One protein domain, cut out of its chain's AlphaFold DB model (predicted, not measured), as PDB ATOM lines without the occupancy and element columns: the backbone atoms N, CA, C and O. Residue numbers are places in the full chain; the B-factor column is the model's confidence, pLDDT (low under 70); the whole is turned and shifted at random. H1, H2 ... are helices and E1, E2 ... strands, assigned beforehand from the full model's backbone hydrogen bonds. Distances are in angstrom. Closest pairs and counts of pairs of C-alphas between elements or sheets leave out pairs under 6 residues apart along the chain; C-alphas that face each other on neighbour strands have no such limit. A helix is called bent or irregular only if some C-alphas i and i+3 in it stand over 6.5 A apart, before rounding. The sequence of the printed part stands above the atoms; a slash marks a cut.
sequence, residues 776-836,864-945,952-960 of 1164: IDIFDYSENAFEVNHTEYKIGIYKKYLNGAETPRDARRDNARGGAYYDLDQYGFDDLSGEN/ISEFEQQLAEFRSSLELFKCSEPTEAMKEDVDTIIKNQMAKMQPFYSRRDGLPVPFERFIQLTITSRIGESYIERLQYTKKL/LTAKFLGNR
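What this domain is: This is residues 776 to 836, 864 to 945 and 952 to 960 of the 1164 residues of an uncharacterized protein of Caenorhabditis remanei (UniProt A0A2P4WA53). A twisted five-stranded sheet makes one end of this elongated model and a helical hairpin, H2 and H3, makes the other, with the short helix H1 over strand E3 between them. Residues 954 to 960 stick out at the sheet's end of the model. The printed part has 152 residues with four named helices and five named strands, in the order E1 E2 E3 H1 H2 H3 E4 E5 H4. The sheet is antiparallel, in the order E1 E2 E3 E4 E5, and the class is mixed, helices and strands. The whole is loose, with a radius of gyration of the C-alphas of 19.3 A and spans of 67 by 37 by 26 A.

How they stand to each other: Start at the edge strand E1, residues 776 to 782; it forms a hairpin with E2, residues 785 to 788, where N 787 and O 780 are 2.8 A apart, within hydrogen-bond range. E2 forms the next hairpin with E3, residues 791 to 801, and N 793 and O 786 are 2.8 A apart. E1, E2 and E3 are a meander, each strand the antiparallel neighbour of the one before. H1, residues 809 to 816, is on the sheet, over E3, at a height over the sheet of 8.8 A; it runs along the strands, at 19 degrees to E3 on the local plane, and the closest C-alphas are those of Tyr 798 and Asn 815, 5.3 A apart. Further on, H2, residues 864 to 880, and H3, residues 888 to 912, form a helical hairpin that is not on the sheet. They touch at a shallow tilt of 24 degrees, opposite ways, with the C-alphas of Ile 864 and Phe 908 closest at 6.7 A. With residues 896 to 900 alone, H3 only just touches H1, with 3 pairs of C-alphas within 8 A, the closest those of Arg 809 and Thr 896 at 6.7 A; they are about perpendicular, at 82 degrees. E4, residues 919 to 929, is antiparallel to E3, with N 798 and O 922 2.8 A apart, and forms a hairpin with the edge strand E5, residues 934 to 940, with N 923 and O 939 2.8 A apart. H4, residues 952 to 956, only grazes the sheet with residues 952 to 953. In H1, H2 and H4 every O i to N i+4 pair is within hydrogen-bond range; in H3, 19 of 21 are.

Where its parts are: Find C-alpha 776 at (46.799, 27.729, 49.674), where E1 begins. E3 is 29.6 A long and bends by 52 degrees at residue 795; E4 is 29.4 A long and bends by 53 degrees at residue 922. H2 is 23.8 A long. H3 runs 34.4 A from C-alpha 888 at (3.230, 35.249, 23.161), with a kink of 37 degrees near residue 905; it is only just irregular, C-alphas 904 and 907 being 6.8 A apart. H4 ends at C-alpha 956, at (40.292, 35.652, 54.538).

The domain as a whole: The two C-alphas farthest apart, those of Cys 883 and Arg 960, are 68.9 A apart. Look for two cuts: residues 837 to 863 are not printed, with 27.4 A between C-alphas 836 and 864, and residues 946 to 951 are not printed, with 10.6 A between C-alphas 945 and 952. Of the links that are printed whole, none is long; residues 817 to 836 hold no named element. The mean pLDDT of the printed part is 75.0, and 43 residues are under 70, among them residues 874 to 898 and 930 to 934.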
ATOM      1  N   ILE A 776      47.564  27.698  50.917       84.19
ATOM      2  CA  ILE A 776      46.799  27.729  49.674       84.19
ATOM      3  C   ILE A 776      47.688  27.077  48.608       84.19
ATOM      4  O   ILE A 776      48.894  27.325  48.603       84.19
ATOM      5  N   ASP A 777      47.145  26.250  47.719       77.06
ATOM      6  CA  ASP A 777      47.903  25.662  46.610       77.06
ATOM      7  C   ASP A 777      47.795  26.498  45.333       77.06
ATOM      8  O   ASP A 777      48.805  26.641  44.641       77.06
ATOM      9  N   ILE A 778      46.637  27.107  45.069       76.44
ATOM     10  CA  ILE A 778      46.400  28.062  43.975       76.44
ATOM     11  C   ILE A 778      45.585  29.248  44.516       76.44
ATOM     12  O   ILE A 778      44.548  29.041  45.152       76.44
ATOM     13  N   PHE A 779      46.082  30.468  44.305       84.56
ATOM     14  CA  PHE A 779      45.402  31.732  44.592       84.56
ATOM     15  C   PHE A 779      45.514  32.634  43.366       84.56
ATOM     16  O   PHE A 779      46.608  33.125  43.078       84.56
ATOM     17  N   ASP A 780      44.404  32.879  42.683       80.56
ATOM     18  CA  ASP A 780      44.381  33.684  41.462       80.56
ATOM     19  C   ASP A 780      43.438  34.870  41.684       80.56
ATOM     20  O   ASP A 780      42.319  34.682  42.154       80.56
ATOM     21  N   TYR A 781      43.887  36.100  41.421       82.50
ATOM     22  CA  TYR A 781      43.145  37.315  41.784       82.50
ATOM     23  C   TYR A 781      42.848  38.198  40.568       82.50
ATOM     24  O   TYR A 781      43.769  38.564  39.836       82.50
ATOM     25  N   SER A 782      41.587  38.609  40.411       76.00
ATOM     26  CA  SER A 782      41.092  39.471  39.331       76.00
ATOM     27  C   SER A 782      40.238  40.642  39.854       76.00
ATOM     28  O   SER A 782      39.993  40.798  41.053       76.00
ATOM     29  N   GLU A 783      39.808  41.531  38.958       71.62
ATOM     30  CA  GLU A 783      39.057  42.732  39.332       71.62
ATOM     31  C   GLU A 783      37.627  42.360  39.789       71.62
ATOM     32  O   GLU A 783      36.746  42.051  38.992       71.62
ATOM     33  N   ASN A 784      37.425  42.372  41.112       79.38
ATOM     34  CA  ASN A 784      36.228  41.935  41.852       79.38
ATOM     35  C   ASN A 784      36.011  40.414  42.032       79.38
ATOM     36  O   ASN A 784      34.959  40.016  42.542       79.38
ATOM     37  N   ALA A 785      37.000  39.562  41.738       84.31
ATOM     38  CA  ALA A 785      36.953  38.141  42.105       84.31
ATOM     39  C   ALA A 785      38.322  37.566  42.520       84.31
ATOM     40  O   ALA A 785      39.371  38.141  42.240       84.31
ATOM     41  N   PHE A 786      38.321  36.420  43.205       86.38
ATOM     42  CA  PHE A 786      39.527  35.614  43.416       86.38
ATOM     43  C   PHE A 786      39.209  34.116  43.527       86.38
ATOM     44  O   PHE A 786      38.218  33.727  44.145       86.38
ATOM     45  N   GLU A 787      40.064  33.262  42.964       84.50
ATOM     46  CA  GLU A 787      40.034  31.811  43.161       84.50
ATOM     47  C   GLU A 787      40.901  31.419  44.366       84.50
ATOM     48  O   GLU A 787      42.014  31.919  44.548       84.50
ATOM     49  N   VAL A 788      40.417  30.472  45.172       81.94
ATOM     50  CA  VAL A 788      41.229  29.735  46.146       81.94
ATOM     51  C   VAL A 788      41.014  28.240  45.939       81.94
ATOM     52  O   VAL A 788      39.926  27.738  46.212       81.94
ATOM     53  N   ASN A 789      42.047  27.518  45.498       79.75
ATOM     54  CA  ASN A 789      42.021  26.060  45.297       79.75
ATOM     55  C   ASN A 789      40.762  25.561  44.535       79.75
ATOM     56  O   ASN A 789      40.064  24.671  45.023       79.75
ATOM     57  N   HIS A 790      40.448  26.133  43.369       78.19
ATOM     58  CA  HIS A 790      39.269  25.784  42.554       78.19
ATOM     59  C   HIS A 790      37.909  26.089  43.209       78.19
ATOM     60  O   HIS A 790      36.904  25.426  42.937       78.19
ATOM     61  N   THR A 791      37.882  27.108  44.071       81.56
ATOM     62  CA  THR A 791      36.665  27.785  44.538       81.56
ATOM     63  C   THR A 791      36.761  29.267  44.183       81.56
ATOM     64  O   THR A 791      37.637  29.960  44.699       81.56
ATOM     65  N   GLU A 792      35.883  29.749  43.305       85.31
ATOM     66  CA  GLU A 792      35.785  31.165  42.921       85.31
ATOM     67  C   GLU A 792      34.995  31.940  43.985       85.31
ATOM     68  O   GLU A 792      33.946  31.480  44.436       85.31
ATOM     69  N   TYR A 793      35.470  33.129  44.358       88.44
ATOM     70  CA  TYR A 793      34.770  34.106  45.190       88.44
ATOM     71  C   TYR A 793      34.612  35.399  44.387       88.44
ATOM     72  O   TYR A 793      35.587  36.123  44.187       88.44
ATOM     73  N   LYS A 794      33.394  35.706  43.941       89.00
ATOM     74  CA  LYS A 794      33.084  36.846  43.069       89.00
ATOM     75  C   LYS A 794      32.147  37.835  43.752       89.00
ATOM     76  O   LYS A 794      31.184  37.423  44.396       89.00
ATOM     77  N   ILE A 795      32.403  39.134  43.590       89.69
ATOM     78  CA  ILE A 795      31.532  40.207  44.082       89.69
ATOM     79  C   ILE A 795      31.009  41.041  42.907       89.69
ATOM     80  O   ILE A 795      31.774  41.417  42.024       89.69
ATOM     81  N   GLY A 796      29.715  41.366  42.920       90.56
ATOM     82  CA  GLY A 796      29.088  42.257  41.942       90.56
ATOM     83  C   GLY A 796      27.846  42.965  42.487       90.56
ATOM     84  O   GLY A 796      27.380  42.683  43.593       90.56
ATOM     85  N   ILE A 797      27.293  43.904  41.719       90.00
ATOM     86  CA  ILE A 797      26.052  44.610  42.063       90.00
ATOM     87  C   ILE A 797      24.841  43.838  41.542       90.00
ATOM     88  O   ILE A 797      24.619  43.733  40.335       90.00
ATOM     89  N   TYR A 798      24.019  43.343  42.465       91.25
ATOM     90  CA  TYR A 798      22.701  42.789  42.181       91.25
ATOM     91  C   TYR A 798      21.667  43.922  42.091       91.25
ATOM     92  O   TYR A 798      21.428  44.645  43.067       91.25
ATOM     93  N   LYS A 799      21.060  44.076  40.907       88.62
ATOM     94  CA  LYS A 799      20.015  45.071  40.609       88.62
ATOM     95  C   LYS A 799      18.642  44.434  40.881       88.62
ATOM     96  O   LYS A 799      18.236  43.527  40.151       88.62
ATOM     97  N   LYS A 800      17.935  44.888  41.925       87.31
ATOM     98  CA  LYS A 800      16.613  44.380  42.347       87.31
ATOM     99  C   LYS A 800      15.519  45.381  41.977       87.31
ATOM    100  O   LYS A 800      15.353  46.387  42.661       87.31
ATOM    101  N   TYR A 801      14.763  45.101  40.922       84.88
ATOM    102  CA  TYR A 801      13.685  45.981  40.467       84.88
ATOM    103  C   TYR A 801      12.513  46.010  41.466       84.88
ATOM    104  O   TYR A 801      12.222  45.015  42.136       84.88
ATOM    105  N   LEU A 802      11.899  47.184  41.627       78.19
ATOM    106  CA  LEU A 802      10.887  47.466  42.653       78.19
ATOM    107  C   LEU A 802       9.445  47.368  42.132       78.19
ATOM    108  O   LEU A 802       9.192  47.316  40.935       78.19
ATOM    109  N   ASN A 803       8.483  47.383  43.064       63.84
ATOM    110  CA  ASN A 803       7.045  47.557  42.804       63.84
ATOM    111  C   ASN A 803       6.419  46.557  41.808       63.84
ATOM    112  O   ASN A 803       5.428  46.874  41.158       63.84
ATOM    113  N   GLY A 804       6.985  45.351  41.691       58.38
ATOM    114  CA  GLY A 804       6.518  44.330  40.746       58.38
ATOM    115  C   GLY A 804       6.961  44.555  39.295       58.38
ATOM    116  O   GLY A 804       6.513  43.821  38.420       58.38
ATOM    117  N   ALA A 805       7.840  45.527  39.027       64.88
ATOM    118  CA  ALA A 805       8.461  45.682  37.719       64.88
ATOM    119  C   ALA A 805       9.342  44.464  37.394       64.88
ATOM    120  O   ALA A 805      10.153  44.023  38.214       64.88
ATOM    121  N   GLU A 806       9.189  43.923  36.187       67.75
ATOM    122  CA  GLU A 806       9.968  42.770  35.748       67.75
ATOM    123  C   GLU A 806      11.455  43.129  35.603       67.75
ATOM    124  O   GLU A 806      11.808  44.204  35.119       67.75
ATOM    125  N   THR A 807      12.348  42.222  36.007       77.62
ATOM    126  CA  THR A 807      13.797  42.427  35.858       77.62
ATOM    127  C   THR A 807      14.223  42.181  34.399       77.62
ATOM    128  O   THR A 807      14.066  41.044  33.933       77.62
ATOM    129  N   PRO A 808      14.800  43.180  33.693       78.62
ATOM    130  CA  PRO A 808      15.232  43.061  32.294       78.62
ATOM    131  C   PRO A 808      16.211  41.901  32.061       78.62
ATOM    132  O   PRO A 808      16.947  41.518  32.973       78.62
ATOM    133  N   ARG A 809      16.253  41.346  30.843       74.75
ATOM    134  CA  ARG A 809      17.019  40.125  30.511       74.75
ATOM    135  C   ARG A 809      18.526  40.293  30.706       74.75
ATOM    136  O   ARG A 809      19.156  39.372  31.224       74.75
ATOM    137  N   ASP A 810      19.084  41.463  30.392       68.56
ATOM    138  CA  ASP A 810      20.489  41.773  30.695       68.56
ATOM    139  C   ASP A 810      20.745  41.762  32.211       68.56
ATOM    140  O   ASP A 810      21.577  40.999  32.697       68.56
ATOM    141  N   ALA A 811      19.945  42.499  32.988       76.88
ATOM    142  CA  ALA A 811      20.057  42.512  34.448       76.88
ATOM    143  C   ALA A 811      19.830  41.121  35.075       76.88
ATOM    144  O   ALA A 811      20.476  40.781  36.062       76.88
ATOM    145  N   ARG A 812      18.955  40.291  34.492       80.69
ATOM    146  CA  ARG A 812      18.696  38.899  34.900       80.69
ATOM    147  C   ARG A 812      19.929  38.017  34.673       80.69
ATOM    148  O   ARG A 812      20.332  37.301  35.589       80.69
ATOM    149  N   ARG A 813      20.557  38.115  33.493       77.69
ATOM    150  CA  ARG A 813      21.813  37.427  33.148       77.69
ATOM    151  C   ARG A 813      22.953  37.860  34.067       77.69
ATOM    152  O   ARG A 813      23.678  37.011  34.574       77.69
ATOM    153  N   ASP A 814      23.099  39.157  34.302       78.25
ATOM    154  CA  ASP A 814      24.211  39.694  35.083       78.25
ATOM    155  C   ASP A 814      24.044  39.339  36.571       78.25
ATOM    156  O   ASP A 814      24.972  38.810  37.180       78.25
ATOM    157  N   ASN A 815      22.831  39.472  37.129       85.62
ATOM    158  CA  ASN A 815      22.474  38.992  38.472       85.62
ATOM    159  C   ASN A 815      22.774  37.487  38.664       85.62
ATOM    160  O   ASN A 815      23.236  37.088  39.738       85.62
ATOM    161  N   ALA A 816      22.536  36.659  37.637       80.38
ATOM    162  CA  ALA A 816      22.853  35.228  37.645       80.38
ATOM    163  C   ALA A 816      24.364  34.939  37.516       80.38
ATOM    164  O   ALA A 816      24.854  33.976  38.095       80.38
ATOM    165  N   ARG A 817      25.124  35.797  36.821       78.62
ATOM    166  CA  ARG A 817      26.591  35.714  36.656       78.62
ATOM    167  C   ARG A 817      27.397  36.323  37.820       78.62
ATOM    168  O   ARG A 817      28.611  36.497  37.683       78.62
ATOM    169  N   GLY A 818      26.755  36.651  38.943       78.38
ATOM    170  CA  GLY A 818      27.391  37.220  40.145       78.38
ATOM    171  C   GLY A 818      27.052  38.687  40.450       78.38
ATOM    172  O   GLY A 818      27.479  39.201  41.480       78.38
ATOM    173  N   GLY A 819      26.269  39.350  39.597       85.00
ATOM    174  CA  GLY A 819      26.019  40.794  39.619       85.00
ATOM    175  C   GLY A 819      26.864  41.552  38.588       85.00
ATOM    176  O   GLY A 819      27.791  41.002  37.992       85.00
ATOM    177  N   ALA A 820      26.540  42.830  38.374       84.19
ATOM    178  CA  ALA A 820      27.328  43.726  37.524       84.19
ATOM    179  C   ALA A 820      28.703  44.025  38.155       84.19
ATOM    180  O   ALA A 820      28.826  44.080  39.378       84.19
ATOM    181  N   TYR A 821      29.734  44.218  37.330       81.12
ATOM    182  CA  TYR A 821      31.136  44.286  37.770       81.12
ATOM    183  C   TYR A 821      31.630  45.697  38.146       81.12
ATOM    184  O   TYR A 821      32.778  45.850  38.554       81.12
ATOM    185  N   TYR A 822      30.763  46.707  38.052       82.44
ATOM    186  CA  TYR A 822      31.034  48.115  38.355       82.44
ATOM    187  C   TYR A 822      30.098  48.653  39.455       82.44
ATOM    188  O   TYR A 822      28.990  48.149  39.665       82.44
ATOM    189  N   ASP A 823      30.550  49.693  40.162       85.12
ATOM    190  CA  ASP A 823      29.699  50.510  41.040       85.12
ATOM    191  C   ASP A 823      28.663  51.301  40.214       85.12
ATOM    192  O   ASP A 823      28.786  51.408  38.996       85.12
ATOM    193  N   LEU A 824      27.649  51.890  40.863       84.94
ATOM    194  CA  LEU A 824      26.599  52.670  40.186       84.94
ATOM    195  C   LEU A 824      26.395  54.061  40.812       84.94
ATOM    196  O   LEU A 824      26.280  54.168  42.040       84.94
ATOM    197  N   ASP A 825      26.251  55.096  39.976       81.38
ATOM    198  CA  ASP A 825      26.025  56.496  40.370       81.38
ATOM    199  C   ASP A 825      24.595  56.695  40.902       81.38
ATOM    200  O   ASP A 825      23.768  55.786  40.839       81.38
ATOM    201  N   GLN A 826      24.249  57.860  41.457       80.00
ATOM    202  CA  GLN A 826      22.913  58.055  42.050       80.00
ATOM    203  C   GLN A 826      21.741  57.891  41.054       80.00
ATOM    204  O   GLN A 826      20.631  57.583  41.480       80.00
ATOM    205  N   TYR A 827      22.003  57.999  39.750       82.38
ATOM    206  CA  TYR A 827      21.037  57.846  38.659       82.38
ATOM    207  C   TYR A 827      21.051  56.439  38.036       82.38
ATOM    208  O   TYR A 827      20.113  56.059  37.345       82.38
ATOM    209  N   GLY A 828      22.063  55.619  38.328       75.75
ATOM    210  CA  GLY A 828      22.171  54.233  37.868       75.75
ATOM    211  C   GLY A 828      23.085  54.019  36.659       75.75
ATOM    212  O   GLY A 828      23.061  52.913  36.121       75.75
ATOM    213  N   PHE A 829      23.876  55.024  36.269       79.56
ATOM    214  CA  PHE A 829      25.024  54.846  35.373       79.56
ATOM    215  C   PHE A 829      26.191  54.186  36.113       79.56
ATOM    216  O   PHE A 829      26.214  54.160  37.345       79.56
ATOM    217  N   ASP A 830      27.184  53.714  35.371       78.31
ATOM    218  CA  ASP A 830      28.380  53.072  35.913       78.31
ATOM    219  C   ASP A 830      29.284  54.118  36.611       78.31
ATOM    220  O   ASP A 830      29.567  55.188  36.068       78.31
ATOM    221  N   ASP A 831      29.718  53.847  37.847       77.94
ATOM    222  CA  ASP A 831      30.437  54.803  38.706       77.94
ATOM    223  C   ASP A 831      31.894  54.394  38.959       77.94
ATOM    224  O   ASP A 831      32.283  53.931  40.040       77.94
ATOM    225  N   LEU A 832      32.723  54.664  37.952       68.56
ATOM    226  CA  LEU A 832      34.152  54.332  37.910       68.56
ATOM    227  C   LEU A 832      35.003  55.071  38.973       68.56
ATOM    228  O   LEU A 832      36.203  54.818  39.113       68.56
ATOM    229  N   SER A 833      34.419  55.962  39.791       72.69
ATOM    230  CA  SER A 833      35.145  56.669  40.865       72.69
ATOM    231  C   SER A 833      35.712  55.731  41.946       72.69
ATOM    232  O   SER A 833      36.670  56.080  42.642       72.69
ATOM    233  N   GLY A 834      35.157  54.519  42.076       69.06
ATOM    234  CA  GLY A 834      35.701  53.484  42.959       69.06
ATOM    235  C   GLY A 834      37.000  52.855  42.443       69.06
ATOM    236  O   GLY A 834      37.874  52.505  43.235       69.06
ATOM    237  N   GLU A 835      37.164  52.750  41.125       66.00
ATOM    238  CA  GLU A 835      38.224  51.954  40.498       66.00
ATOM    239  C   GLU A 835      39.606  52.557  40.732       66.00
ATOM    240  O   GLU A 835      40.539  51.853  41.098       66.00
ATOM    241  N   ASN A 836      39.737  53.879  40.620       69.12
ATOM    242  CA  ASN A 836      41.012  54.573  40.820       69.12
ATOM    243  C   ASN A 836      41.339  54.889  42.293       69.12
ATOM    244  O   ASN A 836      42.427  55.387  42.585       69.12
ATOM    245  N   ILE A 864      20.733  60.177  24.643       71.44
ATOM    246  CA  ILE A 864      19.338  59.800  24.907       71.44
ATOM    247  C   ILE A 864      18.483  59.952  23.650       71.44
ATOM    248  O   ILE A 864      17.542  59.189  23.488       71.44
ATOM    249  N   SER A 865      18.817  60.882  22.749       68.06
ATOM    250  CA  SER A 865      18.045  61.129  21.523       68.06
ATOM    251  C   SER A 865      18.134  59.947  20.558       68.06
ATOM    252  O   SER A 865      17.137  59.572  19.946       68.06
ATOM    253  N   GLU A 866      19.310  59.318  20.462       68.75
ATOM    254  CA  GLU A 866      19.510  58.118  19.648       68.75
ATOM    255  C   GLU A 866      18.769  56.917  20.250       68.75
ATOM    256  O   GLU A 866      18.061  56.207  19.536       68.75
ATOM    257  N   PHE A 867      18.833  56.722  21.571       68.19
ATOM    258  CA  PHE A 867      18.056  55.668  22.232       68.19
ATOM    259  C   PHE A 867      16.540  55.942  22.223       68.19
ATOM    260  O   PHE A 867      15.761  54.997  22.123       68.19
ATOM    261  N   GLU A 868      16.098  57.204  22.280       73.12
ATOM    262  CA  GLU A 868      14.692  57.604  22.112       73.12
ATOM    263  C   GLU A 868      14.216  57.328  20.679       73.12
ATOM    264  O   GLU A 868      13.110  56.809  20.511       73.12
ATOM    265  N   GLN A 869      15.055  57.565  19.664       74.44
ATOM    266  CA  GLN A 869      14.775  57.186  18.277       74.44
ATOM    267  C   GLN A 869      14.727  55.661  18.103       74.44
ATOM    268  O   GLN A 869      13.717  55.153  17.623       74.44
ATOM    269  N   GLN A 870      15.743  54.916  18.550       68.94
ATOM    270  CA  GLN A 870      15.746  53.449  18.487       68.94
ATOM    271  C   GLN A 870      14.520  52.866  19.212       68.94
ATOM    272  O   GLN A 870      13.836  51.992  18.685       68.94
ATOM    273  N   LEU A 871      14.169  53.377  20.401       71.69
ATOM    274  CA  LEU A 871      12.961  52.971  21.126       71.69
ATOM    275  C   LEU A 871      11.675  53.334  20.365       71.69
ATOM    276  O   LEU A 871      10.714  52.566  20.415       71.69
ATOM    277  N   ALA A 872      11.630  54.467  19.661       72.81
ATOM    278  CA  ALA A 872      10.508  54.836  18.799       72.81
ATOM    279  C   ALA A 872      10.410  53.940  17.555       72.81
ATOM    280  O   ALA A 872       9.300  53.601  17.149       72.81
ATOM    281  N   GLU A 873      11.529  53.492  16.991       70.19
ATOM    282  CA  GLU A 873      11.587  52.541  15.876       70.19
ATOM    283  C   GLU A 873      11.153  51.136  16.326       70.19
ATOM    284  O   GLU A 873      10.251  50.552  15.720       70.19
ATOM    285  N   PHE A 874      11.663  50.625  17.455       63.81
ATOM    286  CA  PHE A 874      11.185  49.373  18.061       63.81
ATOM    287  C   PHE A 874       9.700  49.437  18.447       63.81
ATOM    288  O   PHE A 874       8.970  48.471  18.239       63.81
ATOM    289  N   ARG A 875       9.208  50.575  18.959       67.06
ATOM    290  CA  ARG A 875       7.777  50.766  19.263       67.06
ATOM    291  C   ARG A 875       6.916  50.901  18.011       67.06
ATOM    292  O   ARG A 875       5.825  50.351  18.002       67.06
ATOM    293  N   SER A 876       7.389  51.564  16.960       67.00
ATOM    294  CA  SER A 876       6.681  51.640  15.671       67.00
ATOM    295  C   SER A 876       6.609  50.266  15.008       67.00
ATOM    296  O   SER A 876       5.579  49.901  14.447       67.00
ATOM    297  N   SER A 877       7.670  49.468  15.154       61.06
ATOM    298  CA  SER A 877       7.701  48.064  14.745       61.06
ATOM    299  C   SER A 877       6.693  47.248  15.559       61.06
ATOM    300  O   SER A 877       5.862  46.562  14.975       61.06
ATOM    301  N   LEU A 878       6.673  47.400  16.891       59.47
ATOM    302  CA  LEU A 878       5.660  46.797  17.768       59.47
ATOM    303  C   LEU A 878       4.229  47.232  17.400       59.47
ATOM    304  O   LEU A 878       3.314  46.431  17.522       59.47
ATOM    305  N   GLU A 879       4.000  48.469  16.951       58.97
ATOM    306  CA  GLU A 879       2.670  48.925  16.517       58.97
ATOM    307  C   GLU A 879       2.270  48.342  15.151       58.97
ATOM    308  O   GLU A 879       1.102  48.005  14.974       58.97
ATOM    309  N   LEU A 880       3.215  48.110  14.227       55.00
ATOM    310  CA  LEU A 880       2.959  47.269  13.047       55.00
ATOM    311  C   LEU A 880       2.626  45.825  13.463       55.00
ATOM    312  O   LEU A 880       1.635  45.274  12.989       55.00
ATOM    313  N   PHE A 881       3.383  45.248  14.401       47.78
ATOM    314  CA  PHE A 881       3.111  43.930  14.993       47.78
ATOM    315  C   PHE A 881       1.851  43.888  15.887       47.78
ATOM    316  O   PHE A 881       1.528  42.837  16.417       47.78
ATOM    317  N   LYS A 882       1.106  44.989  16.083       46.00
ATOM    318  CA  LYS A 882      -0.232  44.953  16.721       46.00
ATOM    319  C   LYS A 882      -1.373  44.779  15.714       46.00
ATOM    320  O   LYS A 882      -2.502  44.538  16.134       46.00
ATOM    321  N   CYS A 883      -1.108  44.932  14.415       44.47
ATOM    322  CA  CYS A 883      -2.072  44.630  13.349       44.47
ATOM    323  C   CYS A 883      -2.091  43.134  12.998       44.47
ATOM    324  O   CYS A 883      -3.127  42.601  12.601       44.47
ATOM    325  N   SER A 884      -0.948  42.476  13.187       49.75
ATOM    326  CA  SER A 884      -0.724  41.049  13.009       49.75
ATOM    327  C   SER A 884      -0.973  40.323  14.349       49.75
ATOM    328  O   SER A 884      -0.798  40.937  15.398       49.75
ATOM    329  N   GLU A 885      -1.459  39.070  14.376       48.06
ATOM    330  CA  GLU A 885      -1.738  38.357  15.645       48.06
ATOM    331  C   GLU A 885      -0.496  37.597  16.160       48.06
ATOM    332  O   GLU A 885      -0.266  36.459  15.717       48.06
ATOM    333  N   PRO A 886       0.284  38.156  17.114       53.88
ATOM    334  CA  PRO A 886       1.631  37.675  17.401       53.88
ATOM    335  C   PRO A 886       1.595  36.572  18.448       53.88
ATOM    336  O   PRO A 886       0.805  36.625  19.397       53.88
ATOM    337  N   THR A 887       2.505  35.611  18.352       54.81
ATOM    338  CA  THR A 887       2.692  34.600  19.400       54.81
ATOM    339  C   THR A 887       3.182  35.247  20.702       54.81
ATOM    340  O   THR A 887       3.895  36.251  20.678       54.81
ATOM    341  N   GLU A 888       2.809  34.690  21.861       51.34
ATOM    342  CA  GLU A 888       3.230  35.249  23.161       51.34
ATOM    343  C   GLU A 888       4.759  35.289  23.307       51.34
ATOM    344  O   GLU A 888       5.277  36.266  23.828       51.34
ATOM    345  N   ALA A 889       5.489  34.314  22.754       46.88
ATOM    346  CA  ALA A 889       6.954  34.321  22.747       46.88
ATOM    347  C   ALA A 889       7.543  35.523  21.981       46.88
ATOM    348  O   ALA A 889       8.513  36.127  22.430       46.88
ATOM    349  N   MET A 890       6.940  35.925  20.854       53.94
ATOM    350  CA  MET A 890       7.392  37.103  20.103       53.94
ATOM    351  C   MET A 890       6.975  38.414  20.768       53.94
ATOM    352  O   MET A 890       7.737  39.383  20.730       53.94
ATOM    353  N   LYS A 891       5.813  38.444  21.438       53.03
ATOM    354  CA  LYS A 891       5.487  39.547  22.350       53.03
ATOM    355  C   LYS A 891       6.546  39.643  23.450       53.03
ATOM    356  O   LYS A 891       7.064  40.728  23.670       53.03
ATOM    357  N   GLU A 892       6.899  38.527  24.088       54.00
ATOM    358  CA  GLU A 892       7.860  38.457  25.193       54.00
ATOM    359  C   GLU A 892       9.282  38.856  24.771       54.00
ATOM    360  O   GLU A 892       9.926  39.603  25.506       54.00
ATOM    361  N   ASP A 893       9.772  38.452  23.592       61.59
ATOM    362  CA  ASP A 893      11.101  38.854  23.106       61.59
ATOM    363  C   ASP A 893      11.155  40.334  22.681       61.59
ATOM    364  O   ASP A 893      12.086  41.044  23.073       61.59
ATOM    365  N   VAL A 894      10.155  40.862  21.959       61.88
ATOM    366  CA  VAL A 894      10.142  42.292  21.572       61.88
ATOM    367  C   VAL A 894       9.880  43.195  22.784       61.88
ATOM    368  O   VAL A 894      10.536  44.228  22.933       61.88
ATOM    369  N   ASP A 895       8.996  42.799  23.700       65.06
ATOM    370  CA  ASP A 895       8.805  43.469  24.991       65.06
ATOM    371  C   ASP A 895      10.068  43.355  25.861       65.06
ATOM    372  O   ASP A 895      10.455  44.322  26.505       65.06
ATOM    373  N   THR A 896      10.811  42.245  25.807       65.00
ATOM    374  CA  THR A 896      12.134  42.120  26.448       65.00
ATOM    375  C   THR A 896      13.165  43.075  25.845       65.00
ATOM    376  O   THR A 896      13.906  43.712  26.596       65.00
ATOM    377  N   ILE A 897      13.215  43.227  24.518       66.19
ATOM    378  CA  ILE A 897      14.086  44.204  23.844       66.19
ATOM    379  C   ILE A 897      13.701  45.627  24.268       66.19
ATOM    380  O   ILE A 897      14.568  46.402  24.676       66.19
ATOM    381  N   ILE A 898      12.406  45.954  24.272       68.94
ATOM    382  CA  ILE A 898      11.883  47.253  24.713       68.94
ATOM    383  C   ILE A 898      12.175  47.499  26.201       68.94
ATOM    384  O   ILE A 898      12.625  48.590  26.547       68.94
ATOM    385  N   LYS A 899      12.020  46.500  27.078       71.56
ATOM    386  CA  LYS A 899      12.381  46.556  28.508       71.56
ATOM    387  C   LYS A 899      13.883  46.760  28.709       71.56
ATOM    388  O   LYS A 899      14.263  47.578  29.544       71.56
ATOM    389  N   ASN A 900      14.736  46.075  27.944       70.56
ATOM    390  CA  ASN A 900      16.190  46.255  27.993       70.56
ATOM    391  C   ASN A 900      16.591  47.668  27.528       70.56
ATOM    392  O   ASN A 900      17.353  48.336  28.224       70.56
ATOM    393  N   GLN A 901      16.052  48.160  26.405       72.31
ATOM    394  CA  GLN A 901      16.344  49.513  25.908       72.31
ATOM    395  C   GLN A 901      15.806  50.587  26.865       72.31
ATOM    396  O   GLN A 901      16.555  51.470  27.273       72.31
ATOM    397  N   MET A 902      14.563  50.459  27.346       73.56
ATOM    398  CA  MET A 902      14.030  51.345  28.387       73.56
ATOM    399  C   MET A 902      14.917  51.337  29.637       73.56
ATOM    400  O   MET A 902      15.190  52.409  30.170       73.56
ATOM    401  N   ALA A 903      15.421  50.180  30.080       73.12
ATOM    402  CA  ALA A 903      16.323  50.077  31.228       73.12
ATOM    403  C   ALA A 903      17.696  50.739  31.004       73.12
ATOM    404  O   ALA A 903      18.238  51.294  31.959       73.12
ATOM    405  N   LYS A 904      18.230  50.754  29.773       74.56
ATOM    406  CA  LYS A 904      19.419  51.557  29.415       74.56
ATOM    407  C   LYS A 904      19.143  53.062  29.441       74.56
ATOM    408  O   LYS A 904      20.042  53.837  29.742       74.56
ATOM    409  N   MET A 905      17.906  53.478  29.169       75.06
ATOM    410  CA  MET A 905      17.494  54.889  29.167       75.06
ATOM    411  C   MET A 905      17.092  55.414  30.556       75.06
ATOM    412  O   MET A 905      17.147  56.619  30.797       75.06
ATOM    413  N   GLN A 906      16.707  54.538  31.495       75.75
ATOM    414  CA  GLN A 906      16.307  54.935  32.856       75.75
ATOM    415  C   GLN A 906      17.338  55.814  33.594       75.75
ATOM    416  O   GLN A 906      16.900  56.757  34.255       75.75
ATOM    417  N   PRO A 907      18.666  55.590  33.492       77.81
ATOM    418  CA  PRO A 907      19.647  56.478  34.108       77.81
ATOM    419  C   PRO A 907      19.626  57.900  33.540       77.81
ATOM    420  O   PRO A 907      19.644  58.856  34.315       77.81
ATOM    421  N   PHE A 908      19.487  58.058  32.220       78.50
ATOM    422  CA  PHE A 908      19.354  59.371  31.580       78.50
ATOM    423  C   PHE A 908      18.088  60.093  32.052       78.50
ATOM    424  O   PHE A 908      18.171  61.233  32.496       78.50
ATOM    425  N   TYR A 909      16.933  59.418  32.084       79.00
ATOM    426  CA  TYR A 909      15.699  59.995  32.644       79.00
ATOM    427  C   TYR A 909      15.830  60.354  34.135       79.00
ATOM    428  O   TYR A 909      15.332  61.389  34.578       79.00
ATOM    429  N   SER A 910      16.548  59.544  34.917       81.25
ATOM    430  CA  SER A 910      16.816  59.824  36.335       81.25
ATOM    431  C   SER A 910      17.713  61.061  36.516       81.25
ATOM    432  O   SER A 910      17.508  61.841  37.446       81.25
ATOM    433  N   ARG A 911      18.682  61.268  35.611       80.94
ATOM    434  CA  ARG A 911      19.629  62.397  35.596       80.94
ATOM    435  C   ARG A 911      18.998  63.695  35.076       80.94
ATOM    436  O   ARG A 911      19.124  64.722  35.737       80.94
ATOM    437  N   ARG A 912      18.305  63.632  33.935       80.88
ATOM    438  CA  ARG A 912      17.679  64.759  33.221       80.88
ATOM    439  C   ARG A 912      16.413  65.261  33.917       80.88
ATOM    440  O   ARG A 912      16.271  66.457  34.157       80.88
ATOM    441  N   ASP A 913      15.518  64.339  34.277       79.88
ATOM    442  CA  ASP A 913      14.161  64.656  34.750       79.88
ATOM    443  C   ASP A 913      14.011  64.499  36.280       79.88
ATOM    444  O   ASP A 913      12.940  64.740  36.838       79.88
ATOM    445  N   GLY A 914      15.084  64.103  36.981       76.00
ATOM    446  CA  GLY A 914      15.119  63.958  38.443       76.00
ATOM    447  C   GLY A 914      14.335  62.759  38.991       76.00
ATOM    448  O   GLY A 914      13.966  62.749  40.168       76.00
ATOM    449  N   LEU A 915      14.041  61.768  38.145       78.12
ATOM    450  CA  LEU A 915      13.250  60.590  38.507       78.12
ATOM    451  C   LEU A 915      14.032  59.601  39.400       78.12
ATOM    452  O   LEU A 915      15.258  59.512  39.312       78.12
ATOM    453  N   PRO A 916      13.346  58.834  40.272       75.19
ATOM    454  CA  PRO A 916      13.983  57.810  41.091       75.19
ATOM    455  C   PRO A 916      14.321  56.560  40.269       75.19
ATOM    456  O   PRO A 916      13.514  56.095  39.465       75.19
ATOM    457  N   VAL A 917      15.481  55.957  40.540       80.38
ATOM    458  CA  VAL A 917      15.897  54.707  39.886       80.38
ATOM    459  C   VAL A 917      14.931  53.549  40.201       80.38
ATOM    460  O   VAL A 917      14.532  53.383  41.357       80.38
ATOM    461  N   PRO A 918      14.576  52.692  39.223       81.19
ATOM    462  CA  PRO A 918      13.552  51.654  39.406       81.19
ATOM    463  C   PRO A 918      14.038  50.400  40.156       81.19
ATOM    464  O   PRO A 918      13.287  49.428  40.275       81.19
ATOM    465  N   PHE A 919      15.282  50.388  40.650       85.88
ATOM    466  CA  PHE A 919      15.884  49.244  41.333       85.88
ATOM    467  C   PHE A 919      16.640  49.619  42.616       85.88
ATOM    468  O   PHE A 919      17.405  50.583  42.668       85.88
ATOM    469  N   GLU A 920      16.487  48.781  43.639       87.25
ATOM    470  CA  GLU A 920      17.407  48.713  44.773       87.25
ATOM    471  C   GLU A 920      18.723  48.037  44.362       87.25
ATOM    472  O   GLU A 920      18.787  47.256  43.405       87.25
ATOM    473  N   ARG A 921      19.785  48.324  45.118       87.56
ATOM    474  CA  ARG A 921      21.146  47.851  44.850       87.56
ATOM    475  C   ARG A 921      21.654  47.045  46.032       87.56
ATOM    476  O   ARG A 921      21.626  47.516  47.172       87.56
ATOM    477  N   PHE A 922      22.164  45.858  45.742       89.69
ATOM    478  CA  PHE A 922      22.784  44.980  46.725       89.69
ATOM    479  C   PHE A 922      24.171  44.579  46.242       89.69
ATOM    480  O   PHE A 922      24.379  44.345  45.057       89.69
ATOM    481  N   ILE A 923      25.110  44.465  47.172       89.75
ATOM    482  CA  ILE A 923      26.377  43.779  46.943       89.75
ATOM    483  C   ILE A 923      26.061  42.286  47.015       89.75
ATOM    484  O   ILE A 923      25.617  41.805  48.059       89.75
ATOM    485  N   GLN A 924      26.256  41.566  45.917       90.75
ATOM    486  CA  GLN A 924      26.157  40.115  45.866       90.75
ATOM    487  C   GLN A 924      27.559  39.515  45.962       90.75
ATOM    488  O   GLN A 924      28.450  39.908  45.214       90.75
ATOM    489  N   LEU A 925      27.737  38.562  46.872       88.69
ATOM    490  CA  LEU A 925      28.862  37.634  46.890       88.69
ATOM    491  C   LEU A 925      28.359  36.301  46.340       88.69
ATOM    492  O   LEU A 925      27.446  35.707  46.914       88.69
ATOM    493  N   THR A 926      28.959  35.836  45.252       86.19
ATOM    494  CA  THR A 926      28.741  34.505  44.682       86.19
ATOM    495  C   THR A 926      30.000  33.670  44.898       86.19
ATOM    496  O   THR A 926      31.104  34.124  44.601       86.19
ATOM    497  N   ILE A 927      29.839  32.466  45.446       86.12
ATOM    498  CA  ILE A 927      30.924  31.504  45.657       86.12
ATOM    499  C   ILE A 927      30.620  30.257  44.831       86.12
ATOM    500  O   ILE A 927      29.586  29.621  45.050       86.12
ATOM    501  N   THR A 928      31.514  29.905  43.910       78.25
ATOM    502  CA  THR A 928      31.336  28.795  42.961       78.25
ATOM    503  C   THR A 928      32.347  27.694  43.261       78.25
ATOM    504  O   THR A 928      33.551  27.953  43.290       78.25
ATOM    505  N   SER A 929      31.887  26.456  43.466       72.81
ATOM    506  CA  SER A 929      32.765  25.292  43.638       72.81
ATOM    507  C   SER A 929      32.681  24.344  42.443       72.81
ATOM    508  O   SER A 929      31.642  24.223  41.796       72.81
ATOM    509  N   ARG A 930      33.762  23.595  42.190       49.22
ATOM    510  CA  ARG A 930      33.902  22.636  41.074       49.22
ATOM    511  C   ARG A 930      32.908  21.453  41.091       49.22
ATOM    512  O   ARG A 930      32.988  20.593  40.222       49.22
ATOM    513  N   ILE A 931      32.010  21.396  42.079       39.78
ATOM    514  CA  ILE A 931      30.976  20.362  42.274       39.78
ATOM    515  C   ILE A 931      29.557  20.890  41.938       39.78
ATOM    516  O   ILE A 931      28.573  20.186  42.126       39.78
ATOM    517  N   GLY A 932      29.429  22.120  41.424       46.53
ATOM    518  CA  GLY A 932      28.199  22.631  40.797       46.53
ATOM    519  C   GLY A 932      27.242  23.423  41.698       46.53
ATOM    520  O   GLY A 932      26.492  24.251  41.186       46.53
ATOM    521  N   GLU A 933      27.287  23.256  43.023       50.59
ATOM    522  CA  GLU A 933      26.555  24.149  43.934       50.59
ATOM    523  C   GLU A 933      27.222  25.536  44.004       50.59
ATOM    524  O   GLU A 933      28.450  25.655  44.101       50.59
ATOM    525  N   SER A 934      26.404  26.596  43.990       67.44
ATOM    526  CA  SER A 934      26.848  27.980  44.187       67.44
ATOM    527  C   SER A 934      26.152  28.614  45.391       67.44
ATOM    528  O   SER A 934      24.939  28.508  45.564       67.44
ATOM    529  N   TYR A 935      26.933  29.277  46.243       80.94
ATOM    530  CA  TYR A 935      26.428  30.012  47.402       80.94
ATOM    531  C   TYR A 935      26.299  31.498  47.064       80.94
ATOM    532  O   TYR A 935      27.201  32.071  46.452       80.94
ATOM    533  N   ILE A 936      25.195  32.129  47.474       80.62
ATOM    534  CA  ILE A 936      24.910  33.539  47.191       80.62
ATOM    535  C   ILE A 936      24.529  34.274  48.485       80.62
ATOM    536  O   ILE A 936      23.476  34.017  49.066       80.62
ATOM    537  N   GLU A 937      25.353  35.238  48.900       85.00
ATOM    538  CA  GLU A 937      25.051  36.211  49.963       85.00
ATOM    539  C   GLU A 937      24.713  37.568  49.319       85.00
ATOM    540  O   GLU A 937      25.352  37.976  48.347       85.00
ATOM    541  N   ARG A 938      23.705  38.284  49.836       86.62
ATOM    542  CA  ARG A 938      23.321  39.630  49.364       86.62
ATOM    543  C   ARG A 938      23.254  40.608  50.530       86.62
ATOM    544  O   ARG A 938      22.544  40.370  51.502       86.62
ATOM    545  N   LEU A 939      23.972  41.720  50.409       84.56
ATOM    546  CA  LEU A 939      24.096  42.769  51.423       84.56
ATOM    547  C   LEU A 939      23.653  44.117  50.845       84.56
ATOM    548  O   LEU A 939      23.843  44.375  49.660       84.56
ATOM    549  N   GLN A 940      23.081  45.002  51.665       84.81
ATOM    550  CA  GLN A 940      22.675  46.339  51.213       84.81
ATOM    551  C   GLN A 940      23.878  47.109  50.639       84.81
ATOM    552  O   GLN A 940      24.934  47.151  51.282       84.81
ATOM    553  N   TYR A 941      23.719  47.759  49.477       84.19
ATOM    554  CA  TYR A 941      24.753  48.627  48.897       84.19
ATOM    555  C   TYR A 941      24.999  49.850  49.796       84.19
ATOM    556  O   TYR A 941      24.336  50.881  49.720       84.19
ATOM    557  N   THR A 942      25.946  49.665  50.711       82.31
ATOM    558  CA  THR A 942      26.403  50.602  51.753       82.31
ATOM    559  C   THR A 942      27.901  50.884  51.628       82.31
ATOM    560  O   THR A 942      28.472  51.634  52.421       82.31
ATOM    561  N   LYS A 943      28.534  50.246  50.638       84.12
ATOM    562  CA  LYS A 943      29.955  50.248  50.317       84.12
ATOM    563  C   LYS A 943      30.119  50.121  48.810       84.12
ATOM    564  O   LYS A 943      29.308  49.452  48.174       84.12
ATOM    565  N   LYS A 944      31.188  50.702  48.276       87.56
ATOM    566  CA  LYS A 944      31.609  50.478  46.886       87.56
ATOM    567  C   LYS A 944      32.207  49.075  46.713       87.56
ATOM    568  O   LYS A 944      32.750  48.526  47.676       87.56
ATOM    569  N   LEU A 945      32.151  48.501  45.509       88.38
ATOM    570  CA  LEU A 945      32.654  47.152  45.197       88.38
ATOM    571  C   LEU A 945      34.089  46.955  45.691       88.38
ATOM    572  O   LEU A 945      34.370  45.999  46.414       88.38
ATOM    573  N   LEU A 952      36.297  41.373  52.149       86.12
ATOM    574  CA  LEU A 952      36.338  39.919  51.979       86.12
ATOM    575  C   LEU A 952      37.774  39.367  52.049       86.12
ATOM    576  O   LEU A 952      38.041  38.445  52.825       86.12
ATOM    577  N   THR A 953      38.730  39.975  51.344       85.75
ATOM    578  CA  THR A 953      40.159  39.615  51.451       85.75
ATOM    579  C   THR A 953      40.692  39.841  52.873       85.75
ATOM    580  O   THR A 953      41.481  39.036  53.373       85.75
ATOM    581  N   ALA A 954      40.232  40.885  53.577       85.31
ATOM    582  CA  ALA A 954      40.601  41.151  54.967       85.31
ATOM    583  C   ALA A 954      40.006  40.147  55.968       85.31
ATOM    584  O   ALA A 954      40.655  39.862  56.982       85.31
ATOM    585  N   LYS A 955      38.828  39.566  55.689       81.38
ATOM    586  CA  LYS A 955      38.324  38.383  56.412       81.38
ATOM    587  C   LYS A 955      39.241  37.173  56.191       81.38
ATOM    588  O   LYS A 955      39.601  36.520  57.166       81.38
ATOM    589  N   PHE A 956      39.619  36.895  54.941       80.62
ATOM    590  CA  PHE A 956      40.292  35.652  54.538       80.62
ATOM    591  C   PHE A 956      41.792  35.610  54.908       80.62
ATOM    592  O   PHE A 956      42.285  34.664  55.533       80.62
ATOM    593  N   LEU A 957      42.522  36.673  54.557       85.38
ATOM    594  CA  LEU A 957      43.986  36.769  54.645       85.38
ATOM    595  C   LEU A 957      44.476  37.619  55.837       85.38
ATOM    596  O   LEU A 957      45.644  37.542  56.221       85.38
ATOM    597  N   GLY A 958      43.611  38.454  56.419       83.00
ATOM    598  CA  GLY A 958      44.002  39.499  57.368       83.00
ATOM    599  C   GLY A 958      44.331  39.019  58.789       83.00
ATOM    600  O   GLY A 958      43.694  38.123  59.341       83.00
ATOM    601  N   ASN A 959      45.268  39.723  59.439       82.62
ATOM    602  CA  ASN A 959      45.658  39.556  60.852       82.62
ATOM    603  C   ASN A 959      46.243  38.174  61.234       82.62
ATOM    604  O   ASN A 959      46.175  37.785  62.402       82.62
ATOM    605  N   ARG A 960      46.815  37.419  60.289       84.06
ATOM    606  CA  ARG A 960      47.439  36.111  60.568       84.06
ATOM    607  C   ARG A 960      48.818  36.261  61.237       84.06
ATOM    608  O   ARG A 960      49.627  37.105  60.842       84.06
TER     609      ARG A 960